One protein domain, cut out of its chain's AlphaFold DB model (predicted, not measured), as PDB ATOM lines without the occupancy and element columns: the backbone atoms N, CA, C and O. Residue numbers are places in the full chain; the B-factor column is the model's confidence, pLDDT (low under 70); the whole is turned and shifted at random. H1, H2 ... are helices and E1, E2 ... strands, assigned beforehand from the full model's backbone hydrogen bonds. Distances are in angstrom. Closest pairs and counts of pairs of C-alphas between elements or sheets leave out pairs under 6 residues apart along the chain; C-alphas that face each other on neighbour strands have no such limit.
ATOM      1  N   VAL A   6       9.563   9.974   9.861       88.25
ATOM      2  CA  VAL A   6       8.340  10.781   9.931       88.25
ATOM      3  C   VAL A   6       8.334  11.748   8.757       88.25
ATOM      4  O   VAL A   6       9.247  12.559   8.628       88.25
ATOM      5  N   LEU A   7       7.300  11.675   7.921       87.88
ATOM      6  CA  LEU A   7       7.070  12.599   6.815       87.88
ATOM      7  C   LEU A   7       5.685  13.233   6.985       87.88
ATOM      8  O   LEU A   7       4.656  12.600   6.732       87.88
ATOM      9  N   GLY A   8       5.654  14.477   7.467       88.12
ATOM     10  CA  GLY A   8       4.416  15.118   7.913       88.12
ATOM     11  C   GLY A   8       3.794  14.347   9.081       88.12
ATOM     12  O   GLY A   8       4.416  14.205  10.130       88.12
ATOM     13  N   GLU A   9       2.585  13.819   8.888       85.88
ATOM     14  CA  GLU A   9       1.880  12.992   9.882       85.88
ATOM     15  C   GLU A   9       2.078  11.477   9.666       85.88
ATOM     16  O   GLU A   9       1.672  10.668  10.502       85.88
ATOM     17  N   LYS A  10       2.704  11.066   8.552       89.75
ATOM     18  CA  LYS A  10       2.900   9.652   8.204       89.75
ATOM     19  C   LYS A  10       4.203   9.119   8.807       89.75
ATOM     20  O   LYS A  10       5.249   9.760   8.716       89.75
ATOM     21  N   LYS A  11       4.151   7.906   9.366       92.06
ATOM     22  CA  LYS A  11       5.337   7.101   9.701       92.06
ATOM     23  C   LYS A  11       5.596   6.092   8.591       92.06
ATOM     24  O   LYS A  11       4.680   5.371   8.203       92.06
ATOM     25  N   LEU A  12       6.824   6.057   8.096       92.62
ATOM     26  CA  LEU A  12       7.258   5.226   6.976       92.62
ATOM     27  C   LEU A  12       8.485   4.408   7.382       92.62
ATOM     28  O   LEU A  12       9.309   4.879   8.163       92.62
ATOM     29  N   PHE A  13       8.588   3.190   6.856       93.06
ATOM     30  CA  PHE A  13       9.567   2.189   7.274       93.06
ATOM     31  C   PHE A  13      10.248   1.614   6.028       93.06
ATOM     32  O   PHE A  13       9.721   0.678   5.437       93.06
ATOM     33  N   PRO A  14      11.368   2.202   5.574       93.50
ATOM     34  CA  PRO A  14      12.202   1.575   4.557       93.50
ATOM     35  C   PRO A  14      12.731   0.226   5.059       93.50
ATOM     36  O   PRO A  14      13.142   0.122   6.219       93.50
ATOM     37  N   ASP A  15      12.791  -0.768   4.174       94.00
ATOM     38  CA  ASP A  15      13.249  -2.126   4.501       94.00
ATOM     39  C   ASP A  15      14.722  -2.166   4.939       94.00
ATOM     40  O   ASP A  15      15.153  -3.061   5.671       94.00
ATOM     41  N   GLY A  16      15.524  -1.194   4.497       93.81
ATOM     42  CA  GLY A  16      16.931  -1.138   4.862       93.81
ATOM     43  C   GLY A  16      17.629   0.188   4.599       93.81
ATOM     44  O   GLY A  16      17.083   1.133   4.029       93.81
ATOM     45  N   LEU A  17      18.891   0.230   5.021       93.94
ATOM     46  CA  LEU A  17      19.830   1.313   4.766       93.94
ATOM     47  C   LEU A  17      21.166   0.710   4.336       93.94
ATOM     48  O   LEU A  17      21.746  -0.098   5.060       93.94
ATOM     49  N   VAL A  18      21.682   1.148   3.193       94.50
ATOM     50  CA  VAL A  18      23.027   0.800   2.728       94.50
ATOM     51  C   VAL A  18      23.941   2.000   2.914       94.50
ATOM     52  O   VAL A  18      23.585   3.125   2.567       94.50
ATOM     53  N   ARG A  19      25.140   1.755   3.446       95.31
ATOM     54  CA  ARG A  19      26.236   2.724   3.496       95.31
ATOM     55  C   ARG A  19      27.492   2.079   2.928       95.31
ATOM     56  O   ARG A  19      27.959   1.075   3.453       95.31
ATOM     57  N   VAL A  20      28.064   2.694   1.903       94.75
ATOM     58  CA  VAL A  20      29.336   2.288   1.298       94.75
ATOM     59  C   VAL A  20      30.361   3.378   1.566       94.75
ATOM     60  O   VAL A  20      30.093   4.554   1.337       94.75
ATOM     61  N   SER A  21      31.534   3.006   2.076       95.12
ATOM     62  CA  SER A  21      32.635   3.940   2.338       95.12
ATOM     63  C   SER A  21      33.862   3.532   1.531       95.12
ATOM     64  O   SER A  21      34.289   2.382   1.594       95.12
ATOM     65  N   ARG A  22      34.433   4.469   0.768       92.62
ATOM     66  CA  ARG A  22      35.685   4.276   0.021       92.62
ATOM     67  C   ARG A  22      36.601   5.469   0.266       92.62
ATOM     68  O   ARG A  22      36.351   6.574  -0.222       92.62
ATOM     69  N   GLY A  23      37.667   5.247   1.035       93.38
ATOM     70  CA  GLY A  23      38.522   6.330   1.521       93.38
ATOM     71  C   GLY A  23      37.715   7.320   2.365       93.38
ATOM     72  O   GLY A  23      37.064   6.921   3.323       93.38
ATOM     73  N   GLN A  24      37.730   8.599   1.984       92.69
ATOM     74  CA  GLN A  24      36.986   9.670   2.671       92.69
ATOM     75  C   GLN A  24      35.556   9.871   2.145       92.69
ATOM     76  O   GLN A  24      34.814  10.696   2.672       92.69
ATOM     77  N   ARG A  25      35.156   9.164   1.081       94.69
ATOM     78  CA  ARG A  25      33.815   9.298   0.504       94.69
ATOM     79  C   ARG A  25      32.885   8.257   1.104       94.69
ATOM     80  O   ARG A  25      33.232   7.078   1.167       94.69
ATOM     81  N   THR A  26      31.699   8.703   1.495       95.44
ATOM     82  CA  THR A  26      30.599   7.846   1.938       95.44
ATOM     83  C   THR A  26      29.424   8.044   0.992       95.44
ATOM     84  O   THR A  26      29.141   9.174   0.612       95.44
ATOM     85  N   TRP A  27      28.769   6.951   0.620       97.00
ATOM     86  CA  TRP A  27      27.530   6.934  -0.149       97.00
ATOM     87  C   TRP A  27      26.470   6.156   0.627       97.00
ATOM     88  O   TRP A  27      26.771   5.109   1.210       97.00
ATOM     89  N   THR A  28      25.247   6.668   0.668       97.06
ATOM     90  CA  THR A  28      24.145   6.148   1.474       97.06
ATOM     91  C   THR A  28      22.849   6.052   0.684       97.06
ATOM     92  O   THR A  28      22.496   6.959  -0.068       97.06
ATOM     93  N   ALA A  29      22.107   4.965   0.889       97.38
ATOM     94  CA  ALA A  29      20.824   4.763   0.235       97.38
ATOM     95  C   ALA A  29      19.792   4.108   1.148       97.38
ATOM     96  O   ALA A  29      20.096   3.115   1.813       97.38
ATOM     97  N   LEU A  30      18.566   4.636   1.131       97.25
ATOM     98  CA  LEU A  30      17.398   3.931   1.662       97.25
ATOM     99  C   LEU A  30      17.041   2.787   0.717       97.25
ATOM    100  O   LEU A  30      17.097   2.965  -0.500       97.25
ATOM    101  N   VAL A  31      16.677   1.633   1.264       97.00
ATOM    102  CA  VAL A  31      16.370   0.432   0.486       97.00
ATOM    103  C   VAL A  31      14.904   0.064   0.647       97.00
ATOM    104  O   VAL A  31      14.401   0.015   1.766       97.00
ATOM    105  N   GLU A  32      14.255  -0.220  -0.477       96.38
ATOM    106  CA  GLU A  32      12.926  -0.827  -0.547       96.38
ATOM    107  C   GLU A  32      13.004  -2.100  -1.392       96.38
ATOM    108  O   GLU A  32      13.590  -2.110  -2.478       96.38
ATOM    109  N   VAL A  33      12.401  -3.176  -0.910       95.00
ATOM    110  CA  VAL A  33      12.513  -4.518  -1.460       95.00
ATOM    111  C   VAL A  33      11.124  -5.101  -1.689       95.00
ATOM    112  O   VAL A  33      10.287  -5.153  -0.795       95.00
ATOM    113  N   LYS A  34      10.882  -5.621  -2.891       93.88
ATOM    114  CA  LYS A  34       9.681  -6.386  -3.232       93.88
ATOM    115  C   LYS A  34      10.062  -7.769  -3.740       93.88
ATOM    116  O   LYS A  34      10.981  -7.924  -4.541       93.88
ATOM    117  N   THR A  35       9.336  -8.785  -3.300       89.56
ATOM    118  CA  THR A  35       9.441 -10.163  -3.801       89.56
ATOM    119  C   THR A  35       8.082 -10.648  -4.297       89.56
ATOM    120  O   THR A  35       7.043 -10.038  -4.019       89.56
ATOM    121  N   GLY A  36       8.087 -11.754  -5.039       85.81
ATOM    122  CA  GLY A  36       6.891 -12.323  -5.648       85.81
ATOM    123  C   GLY A  36       6.248 -11.351  -6.637       85.81
ATOM    124  O   GLY A  36       6.942 -10.713  -7.430       85.81
ATOM    125  N   SER A  37       4.925 -11.223  -6.560       81.50
ATOM    126  CA  SER A  37       4.115 -10.362  -7.429       81.50
ATOM    127  C   SER A  37       3.892  -8.948  -6.878       81.50
ATOM    128  O   SER A  37       3.033  -8.231  -7.382       81.50
ATOM    129  N   ASN A  38       4.589  -8.553  -5.808       86.50
ATOM    130  CA  ASN A  38       4.425  -7.220  -5.234       86.50
ATOM    131  C   ASN A  38       5.122  -6.174  -6.110       86.50
ATOM    132  O   ASN A  38       6.315  -6.289  -6.391       86.50
ATOM    133  N   GLU A  39       4.388  -5.135  -6.498       87.62
ATOM    134  CA  GLU A  39       4.903  -4.053  -7.338       87.62
ATOM    135  C   GLU A  39       5.427  -2.874  -6.510       87.62
ATOM    136  O   GLU A  39       5.011  -2.627  -5.371       87.62
ATOM    137  N   LEU A  40       6.351  -2.121  -7.103       93.00
ATOM    138  CA  LEU A  40       6.835  -0.863  -6.553       93.00
ATOM    139  C   LEU A  40       5.783   0.248  -6.723       93.00
ATOM    140  O   LEU A  40       5.428   0.637  -7.838       93.00
ATOM    141  N   VAL A  41       5.314   0.807  -5.606       95.06
ATOM    142  CA  VAL A  41       4.248   1.822  -5.589       95.06
ATOM    143  C   VAL A  41       4.832   3.231  -5.678       95.06
ATOM    144  O   VAL A  41       5.625   3.636  -4.829       95.06
ATOM    145  N   ALA A  42       4.383   4.018  -6.662       96.00
ATOM    146  CA  ALA A  42       4.894   5.370  -6.907       96.00
ATOM    147  C   ALA A  42       4.811   6.285  -5.672       96.00
ATOM    148  O   ALA A  42       5.807   6.912  -5.326       96.00
ATOM    149  N   GLU A  43       3.674   6.307  -4.963       95.50
ATOM    150  CA  GLU A  43       3.517   7.116  -3.742       95.50
ATOM    151  C   GLU A  43       4.558   6.738  -2.675       95.50
ATOM    152  O   GLU A  43       5.159   7.614  -2.054       95.50
ATOM    153  N   GLN A  44       4.812   5.440  -2.481       95.12
ATOM    154  CA  GLN A  44       5.790   4.951  -1.507       95.12
ATOM    155  C   GLN A  44       7.202   5.440  -1.859       95.12
ATOM    156  O   GLN A  44       7.889   6.011  -1.011       95.12
ATOM    157  N   LEU A  45       7.605   5.294  -3.126       96.62
ATOM    158  CA  LEU A  45       8.912   5.750  -3.605       96.62
ATOM    159  C   LEU A  45       9.069   7.264  -3.505       96.62
ATOM    160  O   LEU A  45      10.111   7.759  -3.087       96.62
ATOM    161  N   GLU A  46       8.030   8.011  -3.861       96.81
ATOM    162  CA  GLU A  46       8.031   9.466  -3.778       96.81
ATOM    163  C   GLU A  46       8.139   9.975  -2.341       96.81
ATOM    164  O   GLU A  46       8.778  11.007  -2.119       96.81
ATOM    165  N   ASN A  47       7.555   9.263  -1.377       96.19
ATOM    166  CA  ASN A  47       7.721   9.575   0.037       96.19
ATOM    167  C   ASN A  47       9.149   9.264   0.513       96.19
ATOM    168  O   ASN A  47       9.745  10.066   1.229       96.19
ATOM    169  N   TYR A  48       9.736   8.139   0.093       96.62
ATOM    170  CA  TYR A  48      11.131   7.831   0.423       96.62
ATOM    171  C   TYR A  48      12.121   8.793  -0.218       96.62
ATOM    172  O   TYR A  48      13.129   9.104   0.401       96.62
ATOM    173  N   LEU A  49      11.836   9.311  -1.414       97.19
ATOM    174  CA  LEU A  49      12.647  10.359  -2.033       97.19
ATOM    175  C   LEU A  49      12.608  11.663  -1.227       97.19
ATOM    176  O   LEU A  49      13.635  12.328  -1.097       97.19
ATOM    177  N   ASP A  50      11.452  12.021  -0.659       96.44
ATOM    178  CA  ASP A  50      11.351  13.179   0.235       96.44
ATOM    179  C   ASP A  50      12.132  12.948   1.536       96.44
ATOM    180  O   ASP A  50      12.932  13.800   1.916       96.44
ATOM    181  N   ILE A  51      11.987  11.776   2.164       95.75
ATOM    182  CA  ILE A  51      12.762  11.401   3.359       95.75
ATOM    183  C   ILE A  51      14.263  11.415   3.055       95.75
ATOM    184  O   ILE A  51      15.045  11.994   3.807       95.75
ATOM    185  N   ALA A  52      14.670  10.812   1.937       96.31
ATOM    186  CA  ALA A  52      16.059  10.759   1.508       96.31
ATOM    187  C   ALA A  52      16.648  12.168   1.383       96.31
ATOM    188  O   ALA A  52      17.722  12.449   1.912       96.31
ATOM    189  N   ARG A  53      15.899  13.083   0.761       96.31
ATOM    190  CA  ARG A  53      16.291  14.483   0.602       96.31
ATOM    191  C   ARG A  53      16.419  15.192   1.948       96.31
ATOM    192  O   ARG A  53      17.399  15.905   2.153       96.31
ATOM    193  N   ASP A  54      15.432  15.038   2.824       95.25
ATOM    194  CA  ASP A  54      15.345  15.788   4.081       95.25
ATOM    195  C   ASP A  54      16.402  15.324   5.098       95.25
ATOM    196  O   ASP A  54      16.906  16.125   5.883       95.25
ATOM    197  N   HIS A  55      16.800  14.052   5.027       94.31
ATOM    198  CA  HIS A  55      17.831  13.456   5.879       94.31
ATOM    199  C   HIS A  55      19.222  13.365   5.226       94.31
ATOM    200  O   HIS A  55      20.158  12.876   5.859       94.31
ATOM    201  N   GLY A  56      19.384  13.854   3.992       94.94
ATOM    202  CA  GLY A  56      20.681  13.928   3.310       94.94
ATOM    203  C   GLY A  56      21.235  12.587   2.817       94.94
ATOM    204  O   GLY A  56      22.450  12.432   2.745       94.94
ATOM    205  N   PHE A  57      20.367  11.629   2.491       96.50
ATOM    206  CA  PHE A  57      20.750  10.392   1.812       96.50
ATOM    207  C   PHE A  57      20.987  10.641   0.316       96.50
ATOM    208  O   PHE A  57      20.296  11.446  -0.311       96.50
ATOM    209  N   ASP A  58      21.935   9.915  -0.275       96.94
ATOM    210  CA  ASP A  58      22.326  10.104  -1.677       96.94
ATOM    211  C   ASP A  58      21.313   9.488  -2.655       96.94
ATOM    212  O   ASP A  58      21.124   9.985  -3.772       96.94
ATOM    213  N   ALA A  59      20.666   8.391  -2.250       97.25
ATOM    214  CA  ALA A  59      19.762   7.646  -3.116       97.25
ATOM    215  C   ALA A  59      18.617   6.921  -2.386       97.25
ATOM    216  O   ALA A  59      18.653   6.669  -1.182       97.25
ATOM    217  N   VAL A  60      17.621   6.524  -3.175       97.56
ATOM    218  CA  VAL A  60      16.681   5.443  -2.868       97.56
ATOM    219  C   VAL A  60      16.985   4.293  -3.829       97.56
ATOM    220  O   VAL A  60      17.002   4.489  -5.046       97.56
ATOM    221  N   LEU A  61      17.248   3.109  -3.284       97.00
ATOM    222  CA  LEU A  61      17.509   1.877  -4.018       97.00
ATOM    223  C   LEU A  61      16.303   0.948  -3.897       97.00
ATOM    224  O   LEU A  61      15.935   0.539  -2.799       97.00
ATOM    225  N   THR A  62      15.714   0.578  -5.026       96.94
ATOM    226  CA  THR A  62      14.642  -0.416  -5.075       96.94
ATOM    227  C   THR A  62      15.169  -1.758  -5.577       96.94
ATOM    228  O   THR A  62      15.983  -1.805  -6.503       96.94
ATOM    229  N   ILE A  63      14.696  -2.854  -4.985       95.25
ATOM    230  CA  ILE A  63      14.989  -4.220  -5.429       95.25
ATOM    231  C   ILE A  63      13.670  -4.956  -5.666       95.25
ATOM    232  O   ILE A  63      12.892  -5.111  -4.732       95.25
ATOM    233  N   SER A  64      13.378  -5.396  -6.895       94.06
ATOM    234  CA  SER A  64      12.143  -6.149  -7.192       94.06
ATOM    235  C   SER A  64      12.313  -7.166  -8.326       94.06
ATOM    236  O   SER A  64      13.408  -7.346  -8.851       94.06
ATOM    237  N   ASN A  65      11.249  -7.882  -8.700       90.75
ATOM    238  CA  ASN A  65      11.253  -8.733  -9.900       90.75
ATOM    239  C   ASN A  65      11.028  -7.946 -11.200       90.75
ATOM    240  O   ASN A  65      11.077  -8.521 -12.287       90.75
ATOM    241  N   GLU A  66      10.776  -6.641 -11.120       89.75
ATOM    242  CA  GLU A  66      10.591  -5.817 -12.306       89.75
ATOM    243  C   GLU A  66      11.925  -5.675 -13.044       89.75
ATOM    244  O   GLU A  66      12.964  -5.394 -12.457       89.75
ATOM    245  N   ILE A  67      11.920  -5.900 -14.356       88.19
ATOM    246  CA  ILE A  67      13.120  -5.779 -15.183       88.19
ATOM    247  C   ILE A  67      12.888  -4.619 -16.144       88.19
ATOM    248  O   ILE A  67      12.132  -4.764 -17.105       88.19
ATOM    249  N   PRO A  68      13.521  -3.457 -15.915       84.12
ATOM    250  CA  PRO A  68      13.461  -2.356 -16.862       84.12
ATOM    251  C   PRO A  68      14.018  -2.783 -18.218       84.12
ATOM    252  O   PRO A  68      15.079  -3.413 -18.275       84.12
ATOM    253  N   ALA A  69      13.338  -2.391 -19.294       72.81
ATOM    254  CA  ALA A  69      13.773  -2.650 -20.666       72.81
ATOM    255  C   ALA A  69      15.185  -2.099 -20.944       72.81
ATOM    256  O   ALA A  69      15.978  -2.731 -21.638       72.81
ATOM    257  N   VAL A  70      15.525  -0.950 -20.348       76.00
ATOM    258  CA  VAL A  70      16.833  -0.298 -20.494       76.00
ATOM    259  C   VAL A  70      17.521  -0.167 -19.139       76.00
ATOM    260  O   VAL A  70      16.902   0.204 -18.139       76.00
ATOM    261  N   ALA A  71      18.819  -0.476 -19.099       72.94
ATOM    262  CA  ALA A  71      19.637  -0.307 -17.904       72.94
ATOM    263  C   ALA A  71      19.625   1.157 -17.428       72.94
ATOM    264  O   ALA A  71      19.681   2.085 -18.230       72.94
ATOM    265  N   GLY A  72      19.529   1.363 -16.114       74.00
ATOM    266  CA  GLY A  72      19.465   2.699 -15.513       74.00
ATOM    267  C   GLY A  72      18.084   3.362 -15.541       74.00
ATOM    268  O   GLY A  72      17.908   4.392 -14.893       74.00
ATOM    269  N   GLN A  73      17.083   2.785 -16.216       83.25
ATOM    270  CA  GLN A  73      15.696   3.216 -16.043       83.25
ATOM    271  C   GLN A  73      15.060   2.573 -14.814       83.25
ATOM    272  O   GLN A  73      15.269   1.394 -14.536       83.25
ATOM    273  N   HIS A  74      14.241   3.348 -14.108       91.38
ATOM    274  CA  HIS A  74      13.413   2.846 -13.020       91.38
ATOM    275  C   HIS A  74      12.074   2.320 -13.582       91.38
ATOM    276  O   HIS A  74      11.494   2.995 -14.439       91.38
ATOM    277  N   PRO A  75      11.568   1.151 -13.138       89.38
ATOM    278  CA  PRO A  75      10.336   0.565 -13.684       89.38
ATOM    279  C   PRO A  75       9.086   1.382 -13.314       89.38
ATOM    280  O   PRO A  75       8.193   1.584 -14.136       89.38
ATOM    281  N   THR A  76       9.063   1.951 -12.108       91.88
ATOM    282  CA  THR A  76       7.999   2.848 -11.641       91.88
ATOM    283  C   THR A  76       8.256   4.286 -12.076       91.88
ATOM    284  O   THR A  76       9.340   4.829 -11.843       91.88
ATOM    285  N   LYS A  77       7.240   4.938 -12.648       90.75
ATOM    286  CA  LYS A  77       7.270   6.378 -12.935       90.75
ATOM    287  C   LYS A  77       7.013   7.173 -11.654       90.75
ATOM    288  O   LYS A  77       6.028   6.921 -10.972       90.75
ATOM    289  N   VAL A  78       7.870   8.155 -11.388       94.25
ATOM    290  CA  VAL A  78       7.768   9.092 -10.255       94.25
ATOM    291  C   VAL A  78       7.903  10.535 -10.743       94.25
ATOM    292  O   VAL A  78       8.388  10.775 -11.859       94.25
ATOM    293  N   ASP A  79       7.524  11.512  -9.919       94.25
ATOM    294  CA  ASP A  79       7.780  12.924 -10.208       94.25
ATOM    295  C   ASP A  79       9.291  13.205 -10.345       94.25
ATOM    296  O   ASP A  79      10.061  13.197  -9.381       94.25
ATOM    297  N   ARG A  80       9.716  13.547 -11.569       92.75
ATOM    298  CA  ARG A  80      11.112  13.883 -11.902       92.75
ATOM    299  C   ARG A  80      11.669  15.043 -11.077       92.75
ATOM    300  O   ARG A  80      12.886  15.156 -10.941       92.75
ATOM    301  N   ARG A  81      10.825  15.918 -10.518       93.75
ATOM    302  CA  ARG A  81      11.270  17.018  -9.641       93.75
ATOM    303  C   ARG A  81      11.920  16.496  -8.361       93.75
ATOM    304  O   ARG A  81      12.853  17.133  -7.870       93.75
ATOM    305  N   LYS A  82      11.486  15.333  -7.866       93.50
ATOM    306  CA  LYS A  82      12.035  14.685  -6.667       93.50
ATOM    307  C   LYS A  82      13.415  14.059  -6.897       93.50
ATOM    308  O   LYS A  82      14.180  13.916  -5.953       93.50
ATOM    309  N   LEU A  83      13.786  13.813  -8.155       93.88
ATOM    310  CA  LEU A  83      15.071  13.214  -8.544       93.88
ATOM    311  C   LEU A  83      16.229  14.221  -8.656       93.88
ATOM    312  O   LEU A  83      17.331  13.866  -9.059       93.88
ATOM    313  N   ARG A  84      15.997  15.504  -8.343       92.19
ATOM    314  CA  ARG A  84      17.014  16.563  -8.507       92.19
ATOM    315  C   ARG A  84      18.171  16.472  -7.513       92.19
ATOM    316  O   ARG A  84      19.265  16.914  -7.838       92.19
ATOM    317  N   LYS A  85      17.900  16.001  -6.292       93.81
ATOM    318  CA  LYS A  85      18.885  15.923  -5.197       93.81
ATOM    319  C   LYS A  85      19.217  14.493  -4.785       93.81
ATOM    320  O   LYS A  85      20.284  14.274  -4.233       93.81
ATOM    321  N   VAL A  86      18.303  13.562  -5.036       96.94
ATOM    322  CA  VAL A  86      18.395  12.164  -4.617       96.94
ATOM    323  C   VAL A  86      18.259  11.299  -5.858       96.94
ATOM    324  O   VAL A  86      17.332  11.498  -6.648       96.94
ATOM    325  N   ALA A  87      19.167  10.344  -6.034       96.06
ATOM    326  CA  ALA A  87      19.065   9.378  -7.120       96.06
ATOM    327  C   ALA A  87      18.004   8.312  -6.802       96.06
ATOM    328  O   ALA A  87      17.910   7.839  -5.674       96.06
ATOM    329  N   LEU A  88      17.236   7.888  -7.806       96.12
ATOM    330  CA  LEU A  88      16.369   6.713  -7.705       96.12
ATOM    331  C   LEU A  88      16.973   5.598  -8.557       96.12
ATOM    332  O   LEU A  88      17.045   5.723  -9.778       96.12
ATOM    333  N   GLN A  89      17.427   4.533  -7.907       94.81
ATOM    334  CA  GLN A  89      18.081   3.399  -8.550       94.81
ATOM    335  C   GLN A  89      17.244   2.138  -8.382       94.81
ATOM    336  O   GLN A  89      16.537   1.984  -7.391       94.81
ATOM    337  N   HIS A  90      17.349   1.235  -9.352       94.81
ATOM    338  CA  HIS A  90      16.633  -0.030  -9.335       94.81
ATOM    339  C   HIS A  90      17.546  -1.188  -9.720       94.81
ATOM    340  O   HIS A  90      18.252  -1.120 -10.730       94.81
ATOM    341  N   LEU A  91      17.471  -2.271  -8.952       93.25
ATOM    342  CA  LEU A  91      18.068  -3.559  -9.277       93.25
ATOM    343  C   LEU A  91      16.971  -4.618  -9.334       93.25
ATOM    344  O   LEU A  91      16.221  -4.795  -8.381       93.25
ATOM    345  N   SER A  92      16.912  -5.379 -10.426       92.75
ATOM    346  CA  SER A  92      16.069  -6.573 -10.411       92.75
ATOM    347  C   SER A  92      16.733  -7.669  -9.572       92.75
ATOM    348  O   SER A  92      17.964  -7.777  -9.559       92.75
ATOM    349  N   TRP A  93      15.960  -8.552  -8.941       93.06
ATOM    350  CA  TRP A  93      16.509  -9.743  -8.277       93.06
ATOM    351  C   TRP A  93      17.353 -10.604  -9.218       93.06
ATOM    352  O   TRP A  93      18.371 -11.159  -8.811       93.06
ATOM    353  N   THR A  94      16.991 -10.643 -10.503       90.88
ATOM    354  CA  THR A  94      17.797 -11.297 -11.539       90.88
ATOM    355  C   THR A  94      19.163 -10.628 -11.703       90.88
ATOM    356  O   THR A  94      20.158 -11.329 -11.881       90.88
ATOM    357  N   ASN A  95      19.250  -9.293 -11.626       91.25
ATOM    358  CA  ASN A  95      20.537  -8.591 -11.631       91.25
ATOM    359  C   ASN A  95      21.360  -8.928 -10.391       91.25
ATOM    360  O   ASN A  95      22.536  -9.244 -10.534       91.25
ATOM    361  N   VAL A  96      20.742  -8.920  -9.206       93.81
ATOM    362  CA  VAL A  96      21.430  -9.256  -7.949       93.81
ATOM    363  C   VAL A  96      21.987 -10.678  -7.995       93.81
ATOM    364  O   VAL A  96      23.167 -10.867  -7.716       93.81
ATOM    365  N   LEU A  97      21.188 -11.665  -8.422       92.94
ATOM    366  CA  LEU A  97      21.678 -13.033  -8.599       92.94
ATOM    367  C   LEU A  97      22.819 -13.088  -9.618       92.94
ATOM    368  O   LEU A  97      23.797 -13.795  -9.407       92.94
ATOM    369  N   THR A  98      22.685 -12.367 -10.732       91.94
ATOM    370  CA  THR A  98      23.699 -12.375 -11.790       91.94
ATOM    371  C   THR A  98      25.032 -11.858 -11.280       91.94
ATOM    372  O   THR A  98      26.026 -12.562 -11.422       91.94
ATOM    373  N   GLU A  99      25.054 -10.719 -10.594       93.44
ATOM    374  CA  GLU A  99      26.287 -10.223  -9.980       93.44
ATOM    375  C   GLU A  99      26.810 -11.155  -8.884       93.44
ATOM    376  O   GLU A  99      28.018 -11.363  -8.799       93.44
ATOM    377  N   ALA A 100      25.931 -11.771  -8.086       94.56
ATOM    378  CA  ALA A 100      26.341 -12.716  -7.051       94.56
ATOM    379  C   ALA A 100      27.043 -13.951  -7.643       94.56
ATOM    380  O   ALA A 100      28.136 -14.306  -7.202       94.56
ATOM    381  N   VAL A 101      26.455 -14.572  -8.671       93.75
ATOM    382  CA  VAL A 101      27.042 -15.725  -9.375       93.75
ATOM    383  C   VAL A 101      28.341 -15.327 -10.070       93.75
ATOM    384  O   VAL A 101      29.347 -16.015  -9.917       93.75
ATOM    385  N   MET A 102      28.357 -14.184 -10.766       93.94
ATOM    386  CA  MET A 102      29.567 -13.665 -11.414       93.94
ATOM    387  C   MET A 102      30.701 -13.442 -10.411       93.94
ATOM    388  O   MET A 102      31.850 -13.813 -10.664       93.94
ATOM    389  N   GLN A 103      30.381 -12.867  -9.252       95.31
ATOM    390  CA  GLN A 103      31.355 -12.621  -8.202       95.31
ATOM    391  C   GLN A 103      31.868 -13.922  -7.575       95.31
ATOM    392  O   GLN A 103      33.073 -14.054  -7.378       95.31
ATOM    393  N   LYS A 104      30.982 -14.880  -7.282       93.31
ATOM    394  CA  LYS A 104      31.351 -16.138  -6.621       93.31
ATOM    395  C   LYS A 104      32.140 -17.078  -7.532       93.31
ATOM    396  O   LYS A 104      33.175 -17.582  -7.111       93.31
ATOM    397  N   GLU A 105      31.652 -17.319  -8.746       91.50
ATOM    398  CA  GLU A 105      32.163 -18.388  -9.616       91.50
ATOM    399  C   GLU A 105      33.304 -17.926 -10.534       91.50
ATOM    400  O   GLU A 105      34.176 -18.724 -10.868       91.50
ATOM    401  N   PHE A 106      33.329 -16.647 -10.933       90.56
ATOM    402  CA  PHE A 106      34.254 -16.169 -11.973       90.56
ATOM    403  C   PHE A 106      35.263 -15.126 -11.482       90.56
ATOM    404  O   PHE A 106      36.423 -15.170 -11.882       90.56
ATOM    405  N   ARG A 107      34.855 -14.186 -10.616       93.12
ATOM    406  CA  ARG A 107      35.763 -13.150 -10.074       93.12
ATOM    407  C   ARG A 107      36.483 -13.599  -8.795       93.12
ATOM    408  O   ARG A 107      37.603 -13.164  -8.544       93.12
ATOM    409  N   GLY A 108      35.845 -14.464  -8.008       91.12
ATOM    410  CA  GLY A 108      36.324 -14.933  -6.710       91.12
ATOM    411  C   GLY A 108      36.052 -13.950  -5.566       91.12
ATOM    412  O   GLY A 108      35.861 -12.750  -5.760       91.12
ATOM    413  N   VAL A 109      36.038 -14.465  -4.336       94.44
ATOM    414  CA  VAL A 109      35.918 -13.679  -3.098       94.44
ATOM    415  C   VAL A 109      37.061 -14.097  -2.179       94.44
ATOM    416  O   VAL A 109      37.230 -15.283  -1.912       94.44
ATOM    417  N   ALA A 110      37.877 -13.131  -1.744       94.06
ATOM    418  CA  ALA A 110      39.099 -13.413  -0.985       94.06
ATOM    419  C   ALA A 110      38.819 -13.957   0.425       94.06
ATOM    420  O   ALA A 110      39.570 -14.787   0.929       94.06
ATOM    421  N   ASP A 111      37.749 -13.474   1.055       96.69
ATOM    422  CA  ASP A 111      37.329 -13.894   2.386       96.69
ATOM    423  C   ASP A 111      36.429 -15.148   2.296       96.69
ATOM    424  O   ASP A 111      35.386 -15.099   1.632       96.69
ATOM    425  N   PRO A 112      36.802 -16.274   2.938       95.31
ATOM    426  CA  PRO A 112      36.032 -17.517   2.864       95.31
ATOM    427  C   PRO A 112      34.621 -17.421   3.455       95.31
ATOM    428  O   PRO A 112      33.701 -18.050   2.927       95.31
ATOM    429  N   ASP A 113      34.429 -16.629   4.511       96.62
ATOM    430  CA  ASP A 113      33.128 -16.468   5.162       96.62
ATOM    431  C   ASP A 113      32.196 -15.652   4.260       96.62
ATOM    432  O   ASP A 113      31.038 -16.019   4.054       96.62
ATOM    433  N   GLN A 114      32.711 -14.590   3.633       95.88
ATOM    434  CA  GLN A 114      31.969 -13.824   2.629       95.88
ATOM    435  C   GLN A 114      31.623 -14.679   1.407       95.88
ATOM    436  O   GLN A 114      30.504 -14.592   0.898       95.88
ATOM    437  N   ALA A 115      32.552 -15.522   0.945       95.19
ATOM    438  CA  ALA A 115      32.308 -16.447  -0.158       95.19
ATOM    439  C   ALA A 115      31.188 -17.445   0.181       95.19
ATOM    440  O   ALA A 115      30.315 -17.714  -0.651       95.19
ATOM    441  N   TRP A 116      31.183 -17.962   1.415       96.56
ATOM    442  CA  TRP A 116      30.144 -18.858   1.912       96.56
ATOM    443  C   TRP A 116      28.780 -18.160   2.011       96.56
ATOM    444  O   TRP A 116      27.799 -18.673   1.470       96.56
ATOM    445  N   ILE A 117      28.716 -16.957   2.600       97.00
ATOM    446  CA  ILE A 117      27.482 -16.153   2.689       97.00
ATOM    447  C   ILE A 117      26.924 -15.856   1.292       97.00
ATOM    448  O   ILE A 117      25.718 -15.972   1.066       97.00
ATOM    449  N   LEU A 118      27.789 -15.499   0.340       96.75
ATOM    450  CA  LEU A 118      27.383 -15.241  -1.039       96.75
ATOM    451  C   LEU A 118      26.814 -16.501  -1.706       96.75
ATOM    452  O   LEU A 118      25.815 -16.423  -2.420       96.75
ATOM    453  N   GLY A 119      27.406 -17.668  -1.437       96.44
ATOM    454  CA  GLY A 119      26.879 -18.962  -1.869       96.44
ATOM    455  C   GLY A 119      25.490 -19.260  -1.308       96.44
ATOM    456  O   GLY A 119      24.611 -19.691  -2.053       96.44
ATOM    457  N   GLU A 120      25.264 -18.973  -0.028       97.19
ATOM    458  CA  GLU A 120      23.954 -19.146   0.604       97.19
ATOM    459  C   GLU A 120      22.909 -18.166   0.057       97.19
ATOM    460  O   GLU A 120      21.760 -18.558  -0.151       97.19
ATOM    461  N   LEU A 121      23.300 -16.925  -0.255       95.00
ATOM    462  CA  LEU A 121      22.425 -15.969  -0.934       95.00
ATOM    463  C   LEU A 121      22.015 -16.477  -2.322       95.00
ATOM    464  O   LEU A 121      20.834 -16.440  -2.654       95.00
ATOM    465  N   ILE A 122      22.964 -16.982  -3.117       94.94
ATOM    466  CA  ILE A 122      22.681 -17.575  -4.436       94.94
ATOM    467  C   ILE A 122      21.701 -18.739  -4.285       94.94
ATOM    468  O   ILE A 122      20.646 -18.735  -4.916       94.94
ATOM    469  N   ARG A 123      21.994 -19.678  -3.378       94.06
ATOM    470  CA  ARG A 123      21.139 -20.839  -3.096       94.06
ATOM    471  C   ARG A 123      19.732 -20.426  -2.665       94.06
ATOM    472  O   ARG A 123      18.757 -21.065  -3.059       94.06
ATOM    473  N   TYR A 124      19.620 -19.382  -1.847       93.62
ATOM    474  CA  TYR A 124      18.337 -18.826  -1.431       93.62
ATOM    475  C   TYR A 124      17.576 -18.239  -2.620       93.62
ATOM    476  O   TYR A 124      16.424 -18.606  -2.817       93.62
ATOM    477  N   LEU A 125      18.208 -17.373  -3.417       92.06
ATOM    478  CA  LEU A 125      17.563 -16.704  -4.548       92.06
ATOM    479  C   LEU A 125      17.102 -17.708  -5.612       92.06
ATOM    480  O   LEU A 125      15.973 -17.605  -6.076       92.06
ATOM    481  N   GLU A 126      17.919 -18.710  -5.945       89.19
ATOM    482  CA  GLU A 126      17.587 -19.751  -6.933       89.19
ATOM    483  C   GLU A 126      16.467 -20.697  -6.490       89.19
ATOM    484  O   GLU A 126      15.854 -21.379  -7.318       89.19
ATOM    485  N   HIS A 127      16.178 -20.761  -5.191       89.38
ATOM    486  CA  HIS A 127      15.129 -21.628  -4.693       89.38
ATOM    487  C   HIS A 127      13.751 -21.151  -5.202       89.38
ATOM    488  O   HIS A 127      13.385 -20.008  -4.948       89.38
TER     489      HIS A 127
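This is residues 6 to 127 of the 427 residues of an uncharacterized protein of Jiangella asiatica (UniProt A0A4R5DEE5). A twisted sheet of four strands has H1 over one face and small H2 next to H1, while a helical hairpin, H3 and H4, runs on from the end of E5. The 122 printed residues hold four named helices and five named strands in the order E1 E2 E3 H1 E4 H2 E5 H3 H4, class mixed, helices and strands. The sheet, E2 E3 E4 E5, is mixed. The whole is only just compact, close to loose, with a radius of gyration of the C-alphas of 15.9 A and spans of 45 by 38 by 27 A.

E1, residues 10 to 12, pairs with no named strand. E2, residues 16 to 22, and E3, residues 25 to 33, form an antiparallel hairpin, N 18 and O 29 2.9 A apart. E3 is parallel to E4, residues 59 to 64, N 61 and O 30 2.8 A apart. E4 is parallel to E5, residues 87 to 92, N 62 and O 89 2.9 A apart. H1, residues 42 to 55, is on the sheet at a height of 9.1 A, making two layers, helix on one face; its closest C-alphas to E4 are Leu 49 and Val 60, 6.4 A. H2, residues 80 to 84, touches H1, closest C-alphas Leu 49 and Lys 82, 6.4 A. E3, H1, E4 and E4, H2, E5 are strand-helix-strand units, parallel neighbour strands joined through a helix, with right-handed crossovers. H3, residues 93 to 107, only grazes the sheet with residues 93 to 98. It touches H4, residues 112 to 126, opposite ways at a steep tilt of 38 degrees, closest C-alphas Leu 97 and Ile 122, 6.2 A. In H1 and H4 every O i to N i+4 pair is within hydrogen-bond range; H3 has 10 of 11, H2 0 of 1, with 1 of 2 O i to N i+3 pairs.

E1 begins at C-alpha 10 (2.900, 9.652, 8.204) and H4 ends at C-alpha 126 (17.587, -19.751, -6.933). E3 is 25.5 A long, E2 20.1 A, H4 21.0 A.

The C-alphas farthest apart, Glu 9 and Phe 106, are 48.7 A apart. The printed part has no cut; E4 to H2 is a long link. No printed residue is under 70 in pLDDT.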